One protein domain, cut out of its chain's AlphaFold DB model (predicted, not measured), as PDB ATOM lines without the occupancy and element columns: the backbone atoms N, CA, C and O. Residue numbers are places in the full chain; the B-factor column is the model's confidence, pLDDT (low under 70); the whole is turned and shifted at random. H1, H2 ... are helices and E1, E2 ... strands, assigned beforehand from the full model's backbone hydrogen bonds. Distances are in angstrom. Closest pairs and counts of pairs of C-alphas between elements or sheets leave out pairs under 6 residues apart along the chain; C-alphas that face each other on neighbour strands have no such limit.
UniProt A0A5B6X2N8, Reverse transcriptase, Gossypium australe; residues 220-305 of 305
ATOM      1  N   ASN A 220     120.313 167.450  24.606       92.88
ATOM      2  CA  ASN A 220     120.254 166.297  25.499       92.88
ATOM      3  C   ASN A 220     120.452 166.730  26.954       92.88
ATOM      4  O   ASN A 220     119.673 166.307  27.810       92.88
ATOM      5  N   ILE A 221     121.452 167.572  27.230       92.69
ATOM      6  CA  ILE A 221     121.694 168.058  28.590       92.69
ATOM      7  C   ILE A 221     120.489 168.873  29.081       92.69
ATOM      8  O   ILE A 221     120.034 168.651  30.197       92.69
ATOM      9  N   ALA A 222     119.889 169.718  28.238       92.38
ATOM     10  CA  ALA A 222     118.679 170.464  28.591       92.38
ATOM     11  C   ALA A 222     117.483 169.549  28.931       92.38
ATOM     12  O   ALA A 222     116.753 169.794  29.893       92.38
ATOM     13  N   LEU A 223     117.282 168.454  28.187       92.44
ATOM     14  CA  LEU A 223     116.231 167.476  28.495       92.44
ATOM     15  C   LEU A 223     116.480 166.735  29.816       92.44
ATOM     16  O   LEU A 223     115.519 166.417  30.521       92.44
ATOM     17  N   LEU A 224     117.745 166.466  30.147       93.06
ATOM     18  CA  LEU A 224     118.150 165.848  31.412       93.06
ATOM     19  C   LEU A 224     118.014 166.829  32.581       93.06
ATOM     20  O   LEU A 224     117.475 166.447  33.616       93.06
ATOM     21  N   ALA A 225     118.386 168.097  32.388       91.50
ATOM     22  CA  ALA A 225     118.152 169.178  33.343       91.50
ATOM     23  C   ALA A 225     116.655 169.305  33.644       91.50
ATOM     24  O   ALA A 225     116.254 169.333  34.800       91.50
ATOM     25  N   LYS A 226     115.797 169.230  32.619       91.31
ATOM     26  CA  LYS A 226     114.343 169.180  32.816       91.31
ATOM     27  C   LYS A 226     113.897 167.993  33.681       91.31
ATOM     28  O   LYS A 226     112.929 168.134  34.421       91.31
ATOM     29  N   GLN A 227     114.543 166.825  33.600       90.31
ATOM     30  CA  GLN A 227     114.228 165.721  34.519       90.31
ATOM     31  C   GLN A 227     114.732 166.000  35.936       90.31
ATOM     32  O   GLN A 227     113.979 165.767  36.876       90.31
ATOM     33  N   GLY A 228     115.949 166.531  36.086       90.00
ATOM     34  CA  GLY A 228     116.484 166.957  37.382       90.00
ATOM     35  C   GLY A 228     115.569 167.974  38.066       90.00
ATOM     36  O   GLY A 228     115.198 167.793  39.219       90.00
ATOM     37  N   TRP A 229     115.069 168.951  37.313       88.94
ATOM     38  CA  TRP A 229     114.098 169.933  37.788       88.94
ATOM     39  C   TRP A 229     112.806 169.302  38.316       88.94
ATOM     40  O   TRP A 229     112.282 169.686  39.357       88.94
ATOM     41  N   ARG A 230     112.311 168.256  37.645       88.69
ATOM     42  CA  ARG A 230     111.137 167.512  38.124       88.69
ATOM     43  C   ARG A 230     111.412 166.749  39.417       88.69
ATOM     44  O   ARG A 230     110.473 166.563  40.183       88.69
ATOM     45  N   LEU A 231     112.645 166.300  39.655       87.38
ATOM     46  CA  LEU A 231     113.018 165.668  40.926       87.38
ATOM     47  C   LEU A 231     113.014 166.678  42.075       87.38
ATOM     48  O   LEU A 231     112.611 166.318  43.174       87.38
ATOM     49  N   VAL A 232     113.405 167.926  41.802       85.44
ATOM     50  CA  VAL A 232     113.369 169.025  42.778       85.44
ATOM     51  C   VAL A 232     111.928 169.425  43.103       85.44
ATOM     52  O   VAL A 232     111.546 169.425  44.267       85.44
ATOM     53  N   ASN A 233     111.099 169.678  42.086       84.81
ATOM     54  CA  ASN A 233     109.744 170.206  42.298       84.81
ATOM     55  C   ASN A 233     108.706 169.156  42.704       84.81
ATOM     56  O   ASN A 233     107.671 169.492  43.271       84.81
ATOM     57  N   PHE A 234     108.945 167.877  42.403       86.25
ATOM     58  CA  PHE A 234     108.012 166.793  42.718       86.25
ATOM     59  C   PHE A 234     108.695 165.695  43.547       86.25
ATOM     60  O   PHE A 234     108.799 164.546  43.083       86.25
ATOM     61  N   PRO A 235     109.115 166.001  44.792       84.25
ATOM     62  CA  PRO A 235     109.864 165.070  45.637       84.25
ATOM     63  C   PRO A 235     109.057 163.810  45.984       84.25
ATOM     64  O   PRO A 235     109.629 162.731  46.143       84.25
ATOM     65  N   ASN A 236     107.724 163.915  46.007       83.56
ATOM     66  CA  ASN A 236     106.801 162.810  46.289       83.56
ATOM     67  C   ASN A 236     106.455 161.952  45.061       83.56
ATOM     68  O   ASN A 236     105.742 160.951  45.184       83.56
ATOM     69  N   SER A 237     106.941 162.312  43.869       84.38
ATOM     70  CA  SER A 237     106.733 161.499  42.668       84.38
ATOM     71  C   SER A 237     107.362 160.110  42.828       84.38
ATOM     72  O   SER A 237     108.385 159.950  43.493       84.38
ATOM     73  N   LEU A 238     106.779 159.092  42.185       81.56
ATOM     74  CA  LEU A 238     107.300 157.719  42.244       81.56
ATOM     75  C   LEU A 238     108.784 157.652  41.849       81.56
ATOM     76  O   LEU A 238     109.569 156.987  42.516       81.56
ATOM     77  N   LEU A 239     109.169 158.375  40.793       81.75
ATOM     78  CA  LEU A 239     110.554 158.440  40.333       81.75
ATOM     79  C   LEU A 239     111.482 159.015  41.409       81.75
ATOM     80  O   LEU A 239     112.528 158.426  41.675       81.75
ATOM     81  N   SER A 240     111.090 160.128  42.036       84.19
ATOM     82  CA  SER A 240     111.866 160.749  43.109       84.19
ATOM     83  C   SER A 240     111.999 159.818  44.314       84.19
ATOM     84  O   SER A 240     113.111 159.565  44.768       84.19
ATOM     85  N   ARG A 241     110.900 159.200  44.765       84.56
ATOM     86  CA  ARG A 241     110.907 158.241  45.882       84.56
ATOM     87  C   ARG A 241     111.820 157.044  45.622       84.56
ATOM     88  O   ARG A 241     112.590 156.662  46.495       84.56
ATOM     89  N   VAL A 242     111.763 156.470  44.418       83.94
ATOM     90  CA  VAL A 242     112.611 155.330  44.027       83.94
ATOM     91  C   VAL A 242     114.084 155.734  43.948       83.94
ATOM     92  O   VAL A 242     114.946 154.988  44.410       83.94
ATOM     93  N   LEU A 243     114.396 156.905  43.383       82.06
ATOM     94  CA  LEU A 243     115.774 157.391  43.307       82.06
ATOM     95  C   LEU A 243     116.330 157.752  44.685       82.06
ATOM     96  O   LEU A 243     117.452 157.359  44.973       82.06
ATOM     97  N   LYS A 244     115.545 158.408  45.546       83.50
ATOM     98  CA  LYS A 244     115.930 158.756  46.923       83.50
ATOM     99  C   LYS A 244     116.154 157.510  47.784       83.50
ATOM    100  O   LYS A 244     117.088 157.479  48.572       83.50
ATOM    101  N   ALA A 245     115.360 156.455  47.581       82.56
ATOM    102  CA  ALA A 245     115.572 155.167  48.244       82.56
ATOM    103  C   ALA A 245     116.842 154.441  47.760       82.56
ATOM    104  O   ALA A 245     117.492 153.753  48.539       82.56
ATOM    105  N   LYS A 246     117.194 154.571  46.473       80.12
ATOM    106  CA  LYS A 246     118.370 153.907  45.886       80.12
ATOM    107  C   LYS A 246     119.679 154.667  46.109       80.12
ATOM    108  O   LYS A 246     120.723 154.038  46.261       80.12
ATOM    109  N   TYR A 247     119.623 155.990  46.076       81.81
ATOM    110  CA  TYR A 247     120.740 156.895  46.328       81.81
ATOM    111  C   TYR A 247     120.420 157.690  47.593       81.81
ATOM    112  O   TYR A 247     120.126 158.887  47.510       81.81
ATOM    113  N   PRO A 248     120.386 157.014  48.755       64.12
ATOM    114  CA  PRO A 248     120.217 157.700  50.018       64.12
ATOM    115  C   PRO A 248     121.440 158.593  50.184       64.12
ATOM    116  O   PRO A 248     122.550 158.084  50.069       64.12
ATOM    117  N   ASN A 249     121.227 159.906  50.312       61.78
ATOM    118  CA  ASN A 249     122.051 160.809  51.133       61.78
ATOM    119  C   ASN A 249     121.693 162.295  51.008       61.78
ATOM    120  O   ASN A 249     122.243 163.075  51.772       61.78
ATOM    121  N   SER A 250     120.758 162.714  50.147       64.06
ATOM    122  CA  SER A 250     120.273 164.108  50.128       64.06
ATOM    123  C   SER A 250     119.214 164.343  49.043       64.06
ATOM    124  O   SER A 250     118.900 163.453  48.248       64.06
ATOM    125  N   ASP A 251     118.621 165.539  49.016       78.19
ATOM    126  CA  ASP A 251     117.815 165.997  47.881       78.19
ATOM    127  C   ASP A 251     118.667 166.093  46.608       78.19
ATOM    128  O   ASP A 251     119.885 166.233  46.676       78.19
ATOM    129  N   PHE A 252     118.037 166.030  45.429       84.38
ATOM    130  CA  PHE A 252     118.734 165.922  44.136       84.38
ATOM    131  C   PHE A 252     119.886 166.933  43.949       84.38
ATOM    132  O   PHE A 252     120.918 166.593  43.375       84.38
ATOM    133  N   ILE A 253     119.728 168.156  44.463       82.62
ATOM    134  CA  ILE A 253     120.722 169.239  44.377       82.62
ATOM    135  C   ILE A 253     121.920 169.036  45.307       82.62
ATOM    136  O   ILE A 253     123.011 169.481  44.995       82.62
ATOM    137  N   ASN A 254     121.781 168.295  46.394       82.19
ATOM    138  CA  ASN A 254     122.898 168.007  47.292       82.19
ATOM    139  C   ASN A 254     123.429 166.582  47.083       82.19
ATOM    140  O   ASN A 254     124.341 166.148  47.779       82.19
ATOM    141  N   ALA A 255     122.853 165.834  46.138       85.06
ATOM    142  CA  ALA A 255     123.200 164.442  45.911       85.06
ATOM    143  C   ALA A 255     124.550 164.304  45.202       85.06
ATOM    144  O   ALA A 255     124.827 164.961  44.191       85.06
ATOM    145  N   GLU A 256     125.370 163.391  45.708       85.12
ATOM    146  CA  GLU A 256     126.615 162.970  45.080       85.12
ATOM    147  C   GLU A 256     126.376 161.831  44.080       85.12
ATOM    148  O   GLU A 256     125.356 161.135  44.097       85.12
ATOM    149  N   LEU A 257     127.332 161.623  43.174       84.12
ATOM    150  CA  LEU A 257     127.220 160.568  42.171       84.12
ATOM    151  C   LEU A 257     127.328 159.157  42.791       84.12
ATOM    152  O   LEU A 257     126.684 158.226  42.301       84.12
ATOM    153  N   GLY A 258     128.121 159.010  43.857       81.81
ATOM    154  CA  GLY A 258     128.412 157.735  44.515       81.81
ATOM    155  C   GLY A 258     129.265 156.769  43.675       81.81
ATOM    156  O   GLY A 258     129.654 157.058  42.542       81.81
ATOM    157  N   ASN A 259     129.538 155.582  44.233       75.75
ATOM    158  CA  ASN A 259     130.493 154.617  43.661       75.75
ATOM    159  C   ASN A 259     129.923 153.755  42.516       75.75
ATOM    160  O   ASN A 259     130.653 153.392  41.596       75.75
ATOM    161  N   SER A 260     128.616 153.457  42.532       77.62
ATOM    162  CA  SER A 260     127.967 152.561  41.552       77.62
ATOM    163  C   SER A 260     126.651 153.130  40.994       77.62
ATOM    164  O   SER A 260     125.585 152.525  41.157       77.62
ATOM    165  N   PRO A 261     126.680 154.299  40.326       82.25
ATOM    166  CA  PRO A 261     125.477 154.926  39.795       82.25
ATOM    167  C   PRO A 261     124.903 154.150  38.605       82.25
ATOM    168  O   PRO A 261     125.622 153.711  37.703       82.25
ATOM    169  N   SER A 262     123.573 154.054  38.533       81.75
ATOM    170  CA  SER A 262     122.900 153.646  37.296       81.75
ATOM    171  C   SER A 262     123.181 154.657  36.188       81.75
ATOM    172  O   SER A 262     123.380 155.845  36.446       81.75
ATOM    173  N   LEU A 263     123.151 154.215  34.926       81.81
ATOM    174  CA  LEU A 263     123.370 155.132  33.808       81.81
ATOM    175  C   LEU A 263     122.356 156.280  33.806       81.81
ATOM    176  O   LEU A 263     122.738 157.414  33.535       81.81
ATOM    177  N   THR A 264     121.090 155.999  34.116       85.00
ATOM    178  CA  THR A 264     120.044 157.021  34.233       85.00
ATOM    179  C   THR A 264     120.405 158.053  35.296       85.00
ATOM    180  O   THR A 264     120.362 159.243  35.006       85.00
ATOM    181  N   TRP A 265     120.840 157.619  36.487       87.00
ATOM    182  CA  TRP A 265     121.266 158.538  37.544       87.00
ATOM    183  C   TRP A 265     122.466 159.371  37.107       87.00
ATOM    184  O   TRP A 265     122.392 160.590  37.125       87.00
ATOM    185  N   LYS A 266     123.512 158.728  36.574       88.81
ATOM    186  CA  LYS A 266     124.691 159.423  36.036       88.81
ATOM    187  C   LYS A 266     124.333 160.430  34.939       88.81
ATOM    188  O   LYS A 266     124.984 161.460  34.822       88.81
ATOM    189  N   SER A 267     123.315 160.132  34.135       90.19
ATOM    190  CA  SER A 267     122.843 161.010  33.063       90.19
ATOM    191  C   SER A 267     122.125 162.239  33.609       90.19
ATOM    192  O   SER A 267     122.457 163.352  33.224       90.19
ATOM    193  N   VAL A 268     121.165 162.052  34.518       90.25
ATOM    194  CA  VAL A 268     120.427 163.169  35.128       90.25
ATOM    195  C   VAL A 268     121.359 164.011  36.006       90.25
ATOM    196  O   VAL A 268     121.341 165.234  35.917       90.25
ATOM    197  N   TRP A 269     122.246 163.366  36.767       91.25
ATOM    198  CA  TRP A 269     123.261 164.022  37.591       91.25
ATOM    199  C   TRP A 269     124.254 164.843  36.755       91.25
ATOM    200  O   TRP A 269     124.637 165.932  37.157       91.25
ATOM    201  N   ALA A 270     124.616 164.405  35.544       90.69
ATOM    202  CA  ALA A 270     125.482 165.193  34.658       90.69
ATOM    203  C   ALA A 270     124.882 166.555  34.252       90.69
ATOM    204  O   ALA A 270     125.626 167.458  33.877       90.69
ATOM    205  N   ALA A 271     123.557 166.718  34.327       90.88
ATOM    206  CA  ALA A 271     122.879 167.987  34.066       90.88
ATOM    207  C   ALA A 271     122.686 168.851  35.329       90.88
ATOM    208  O   ALA A 271     122.224 169.986  35.224       90.88
ATOM    209  N   LYS A 272     123.059 168.338  36.510       90.06
ATOM    210  CA  LYS A 272     122.919 169.009  37.810       90.06
ATOM    211  C   LYS A 272     123.621 170.365  37.840       90.06
ATOM    212  O   LYS A 272     122.991 171.353  38.187       90.06
ATOM    213  N   GLY A 273     124.865 170.437  37.363       87.06
ATOM    214  CA  GLY A 273     125.634 171.686  37.362       87.06
ATOM    215  C   GLY A 273     125.061 172.786  36.456       87.06
ATOM    216  O   GLY A 273     125.378 173.954  36.645       87.06
ATOM    217  N   ILE A 274     124.215 172.448  35.473       88.44
ATOM    218  CA  ILE A 274     123.478 173.464  34.700       88.44
ATOM    219  C   ILE A 274     122.297 173.996  35.506       88.44
ATOM    220  O   ILE A 274     122.025 175.191  35.449       88.44
ATOM    221  N   LEU A 275     121.616 173.127  36.256       85.81
ATOM    222  CA  LEU A 275     120.548 173.552  37.155       85.81
ATOM    223  C   LEU A 275     121.119 174.448  38.252       85.81
ATOM    224  O   LEU A 275     120.662 175.565  38.378       85.81
ATOM    225  N   GLU A 276     122.173 174.041  38.957       84.62
ATOM    226  CA  GLU A 276     122.788 174.856  40.024       84.62
ATOM    227  C   GLU A 276     123.171 176.274  39.565       84.62
ATOM    228  O   GLU A 276     123.018 177.220  40.323       84.62
ATOM    229  N   LYS A 277     123.602 176.443  38.309       83.62
ATOM    230  CA  LYS A 277     123.921 177.762  37.735       83.62
ATOM    231  C   LYS A 277     122.700 178.604  37.360       83.62
ATOM    232  O   LYS A 277     122.834 179.813  37.219       83.62
ATOM    233  N   GLY A 278     121.572 177.962  37.072       78.88
ATOM    234  CA  GLY A 278     120.347 178.622  36.617       78.88
ATOM    235  C   GLY A 278     119.273 178.744  37.693       78.88
ATOM    236  O   GLY A 278     118.314 179.473  37.478       78.88
ATOM    237  N   LEU A 279     119.427 178.028  38.808       78.12
ATOM    238  CA  LEU A 279     118.486 178.033  39.914       78.12
ATOM    239  C   LEU A 279     118.617 179.320  40.711       78.12
ATOM    240  O   LEU A 279     119.715 179.711  41.106       78.12
ATOM    241  N   CYS A 280     117.478 179.935  40.985       72.19
ATOM    242  CA  CYS A 280     117.388 181.108  41.835       72.19
ATOM    243  C   CYS A 280     116.239 180.927  42.824       72.19
ATOM    244  O   CYS A 280     115.195 180.369  42.492       72.19
ATOM    245  N   TRP A 281     116.420 181.377  44.054       69.06
ATOM    246  CA  TRP A 281     115.354 181.423  45.035       69.06
ATOM    247  C   TRP A 281     114.500 182.661  44.825       69.06
ATOM    248  O   TRP A 281     115.003 183.779  44.770       69.06
ATOM    249  N   ARG A 282     113.188 182.488  44.769       67.44
ATOM    250  CA  ARG A 282     112.272 183.594  44.996       67.44
ATOM    251  C   ARG A 282     112.031 183.697  46.496       67.44
ATOM    252  O   ARG A 282     111.520 182.755  47.090       67.44
ATOM    253  N   ILE A 283     112.436 184.811  47.100       62.66
ATOM    254  CA  ILE A 283     112.273 185.043  48.539       62.66
ATOM    255  C   ILE A 283     110.826 185.426  48.829       62.66
ATOM    256  O   ILE A 283     110.383 186.480  48.374       62.66
ATOM    257  N   GLY A 284     110.143 184.591  49.616       65.19
ATOM    258  CA  GLY A 284     108.921 184.916  50.357       65.19
ATOM    259  C   GLY A 284     109.175 185.055  51.869       65.19
ATOM    260  O   GLY A 284     110.288 185.330  52.303       65.19
ATOM    261  N   THR A 285     108.152 184.843  52.700       56.44
ATOM    262  CA  THR A 285     108.166 185.117  54.156       56.44
ATOM    263  C   THR A 285     108.742 184.004  55.065       56.44
ATOM    264  O   THR A 285     108.342 183.937  56.222       56.44
ATOM    265  N   GLU A 286     109.644 183.117  54.607       52.19
ATOM    266  CA  GLU A 286     110.221 182.045  55.468       52.19
ATOM    267  C   GLU A 286     111.758 181.872  55.393       52.19
ATOM    268  O   GLU A 286     112.383 182.136  54.367       52.19
ATOM    269  N   ASP A 287     112.322 181.286  56.463       55.56
ATOM    270  CA  ASP A 287     113.749 181.184  56.849       55.56
ATOM    271  C   ASP A 287     114.597 180.085  56.154       55.56
ATOM    272  O   ASP A 287     115.574 179.592  56.719       55.56
ATOM    273  N   ARG A 288     114.249 179.623  54.946       58.12
ATOM    274  CA  ARG A 288     114.945 178.472  54.307       58.12
ATOM    275  C   ARG A 288     116.124 178.832  53.395       58.12
ATOM    276  O   ARG A 288     116.607 177.956  52.678       58.12
ATOM    277  N   ILE A 289     116.556 180.091  53.388       59.69
ATOM    278  CA  ILE A 289     117.515 180.626  52.412       59.69
ATOM    279  C   ILE A 289     118.781 181.079  53.133       59.69
ATOM    280  O   ILE A 289     118.713 181.836  54.102       59.69
ATOM    281  N   PHE A 290     119.944 180.666  52.630       60.03
ATOM    282  CA  PHE A 290     121.212 181.237  53.064       60.03
ATOM    283  C   PHE A 290     121.463 182.507  52.256       60.03
ATOM    284  O   PHE A 290     121.976 182.452  51.145       60.03
ATOM    285  N   VAL A 291     121.084 183.660  52.819       60.75
ATOM    286  CA  VAL A 291     121.092 184.983  52.154       60.75
ATOM    287  C   VAL A 291     122.401 185.301  51.415       60.75
ATOM    288  O   VAL A 291     122.378 186.022  50.418       60.75
ATOM    289  N   TRP A 292     123.525 184.769  51.900       58.44
ATOM    290  CA  TRP A 292     124.865 185.021  51.373       58.44
ATOM    291  C   TRP A 292     125.353 183.992  50.344       58.44
ATOM    292  O   TRP A 292     126.176 184.344  49.502       58.44
ATOM    293  N   ASP A 293     124.855 182.754  50.393       63.06
ATOM    294  CA  ASP A 293     125.350 181.640  49.568       63.06
ATOM    295  C   ASP A 293     124.396 181.275  48.418       63.06
ATOM    296  O   ASP A 293     124.808 180.678  47.421       63.06
ATOM    297  N   ASP A 294     123.118 181.640  48.538       66.25
ATOM    298  CA  ASP A 294     122.074 181.351  47.560       66.25
ATOM    299  C   ASP A 294     121.850 182.533  46.594       66.25
ATOM    300  O   ASP A 294     121.770 183.690  46.999       66.25
ATOM    301  N   LEU A 295     121.671 182.253  45.297       62.91
ATOM    302  CA  LEU A 295     121.161 183.236  44.330       62.91
ATOM    303  C   LEU A 295     119.671 183.463  44.590       62.91
ATOM    304  O   LEU A 295     118.913 182.493  44.576       62.91
ATOM    305  N   TRP A 296     119.244 184.712  44.795       69.62
ATOM    306  CA  TRP A 296     117.849 185.019  45.105       69.62
ATOM    307  C   TRP A 296     117.307 186.296  44.446       69.62
ATOM    308  O   TRP A 296     118.048 187.222  44.120       69.62
ATOM    309  N   ILE A 297     115.987 186.339  44.255       75.06
ATOM    310  CA  ILE A 297     115.204 187.498  43.813       75.06
ATOM    311  C   ILE A 297     113.996 187.703  44.736       75.06
ATOM    312  O   ILE A 297     113.441 186.746  45.269       75.06
ATOM    313  N   SER A 298     113.549 188.944  44.918       63.84
ATOM    314  CA  SER A 298     112.353 189.249  45.714       63.84
ATOM    315  C   SER A 298     111.070 188.806  44.997       63.84
ATOM    316  O   SER A 298     110.899 189.109  43.813       63.84
ATOM    317  N   GLY A 299     110.134 188.163  45.700       62.22
ATOM    318  CA  GLY A 299     108.806 187.859  45.159       62.22
ATOM    319  C   GLY A 299     107.752 187.594  46.235       62.22
ATOM    320  O   GLY A 299     108.022 187.685  47.423       62.22
ATOM    321  N   SER A 300     106.515 187.317  45.821       59.22
ATOM    322  CA  SER A 300     105.399 187.054  46.747       59.22
ATOM    323  C   SER A 300     105.284 185.586  47.177       59.22
ATOM    324  O   SER A 300     104.590 185.286  48.142       59.22
ATOM    325  N   GLU A 301     105.931 184.674  46.452       59.66
ATOM    326  CA  GLU A 301     105.905 183.225  46.684       59.66
ATOM    327  C   GLU A 301     107.316 182.720  46.999       59.66
ATOM    328  O   GLU A 301     108.292 183.271  46.495       59.66
ATOM    329  N   ASN A 302     107.413 181.678  47.831       57.44
ATOM    330  CA  ASN A 302     108.686 181.084  48.238       57.44
ATOM    331  C   ASN A 302     108.942 179.801  47.431       57.44
ATOM    332  O   ASN A 302     108.570 178.698  47.843       57.44
ATOM    333  N   ASP A 303     109.522 179.946  46.242       60.91
ATOM    334  CA  ASP A 303     109.796 178.850  45.315       60.91
ATOM    335  C   ASP A 303     111.190 178.955  44.679       60.91
ATOM    336  O   ASP A 303     111.801 180.019  44.613       60.91
ATOM    337  N   ARG A 304     111.731 177.818  44.227       63.38
ATOM    338  CA  ARG A 304     112.912 177.825  43.353       63.38
ATOM    339  C   ARG A 304     112.448 178.090  41.921       63.38
ATOM    340  O   ARG A 304     111.462 177.492  41.482       63.38
ATOM    341  N   LEU A 305     113.192 178.923  41.203       57.50
ATOM    342  CA  LEU A 305     113.014 179.271  39.791       57.50
ATOM    343  C   LEU A 305     114.104 178.653  38.928       57.50
ATOM    344  O   LEU A 305     115.262 178.619  39.400       57.50
TER     345      LEU A 305
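What this domain is: This is residues 220 to 305 of the 305 residues of the protein "Reverse transcriptase" of Gossypium australe (UniProt A0A5B6X2N8). Look first for a helical lobe, in which H1 crosses a row of H3 and H4 set end to end and H2 lies near the later end of H1, and then for a small lobe beyond H4, where the short strands E1 and E2 pair amid loops and the chain's last residues. The second lobe is scantily built, with three residues in each strand. The printed part has 86 residues, and along it run four named helices and then two named strands, H1 H2 H3 H4 E1 E2; the sheet, E1 beside E2, is parallel and the class is mostly helix. The whole is compact, with a radius of gyration of the C-alphas of 13.7 A, yet elongated in outline, spanning 39 by 25 by 21 A.

How they stand to each other: Begin at the sheet, where E1, residues 281 to 283, and E2, residues 296 to 298, are parallel neighbours at 34 degrees. There N 283 and O 297 are 2.8 A apart and N 297 and O 281 are 2.8 A apart, both within hydrogen-bond range. Residues 303 to 304 make a short antiparallel pairing with residues 281 to 282 of E1. Walk back through a tight link to H4, residues 272 to 278, which is apart from E2. H4 and H3, residues 263 to 270, meet only through their link. Now find H1, residues 220 to 233: it touches H3 about perpendicular, at 87 degrees, and the closest C-alphas, of Leu 224 and Val 268, are 5.1 A apart. With residues 225 to 229 alone H1 touches H4, about perpendicular at 81 degrees; the closest C-alphas, of Ala 225 and Leu 275, are 6.3 A apart. H2, residues 238 to 246, is close to H1 but not clearly touching, about perpendicular at 90 degrees, with the C-alphas of Leu 231 and Ser 240 closest at 5.5 A. H2 and H3 are only just apart, at 8.0 A. In H1, H2, H3 and H4 every O i to N i+4 pair is within hydrogen-bond range.

Where its parts are: Find C-alpha 220 at (120.254, 166.297, 25.499); from there H1 runs 20.2 A to C-alpha 233. H2 covers 12.3 A, H3 10.3 A and H4 10.0 A, the last ending at C-alpha 278, (120.347, 178.622, 36.617). E1 spans 5.9 A and E2 7.0 A, ending at C-alpha 298, (112.353, 189.249, 45.714).

The domain as a whole: The two C-alphas farthest apart, those of Ser 260 and Ser 300, are 41.5 A apart. The printed part has no cut and ends at the chain's last residue, 305. The long links are residues 247 to 262 and residues 284 to 295. The mean pLDDT of the printed part is 77.8; look for values under 70 at residues 248 to 250, 281 to 296 and 298 to 305.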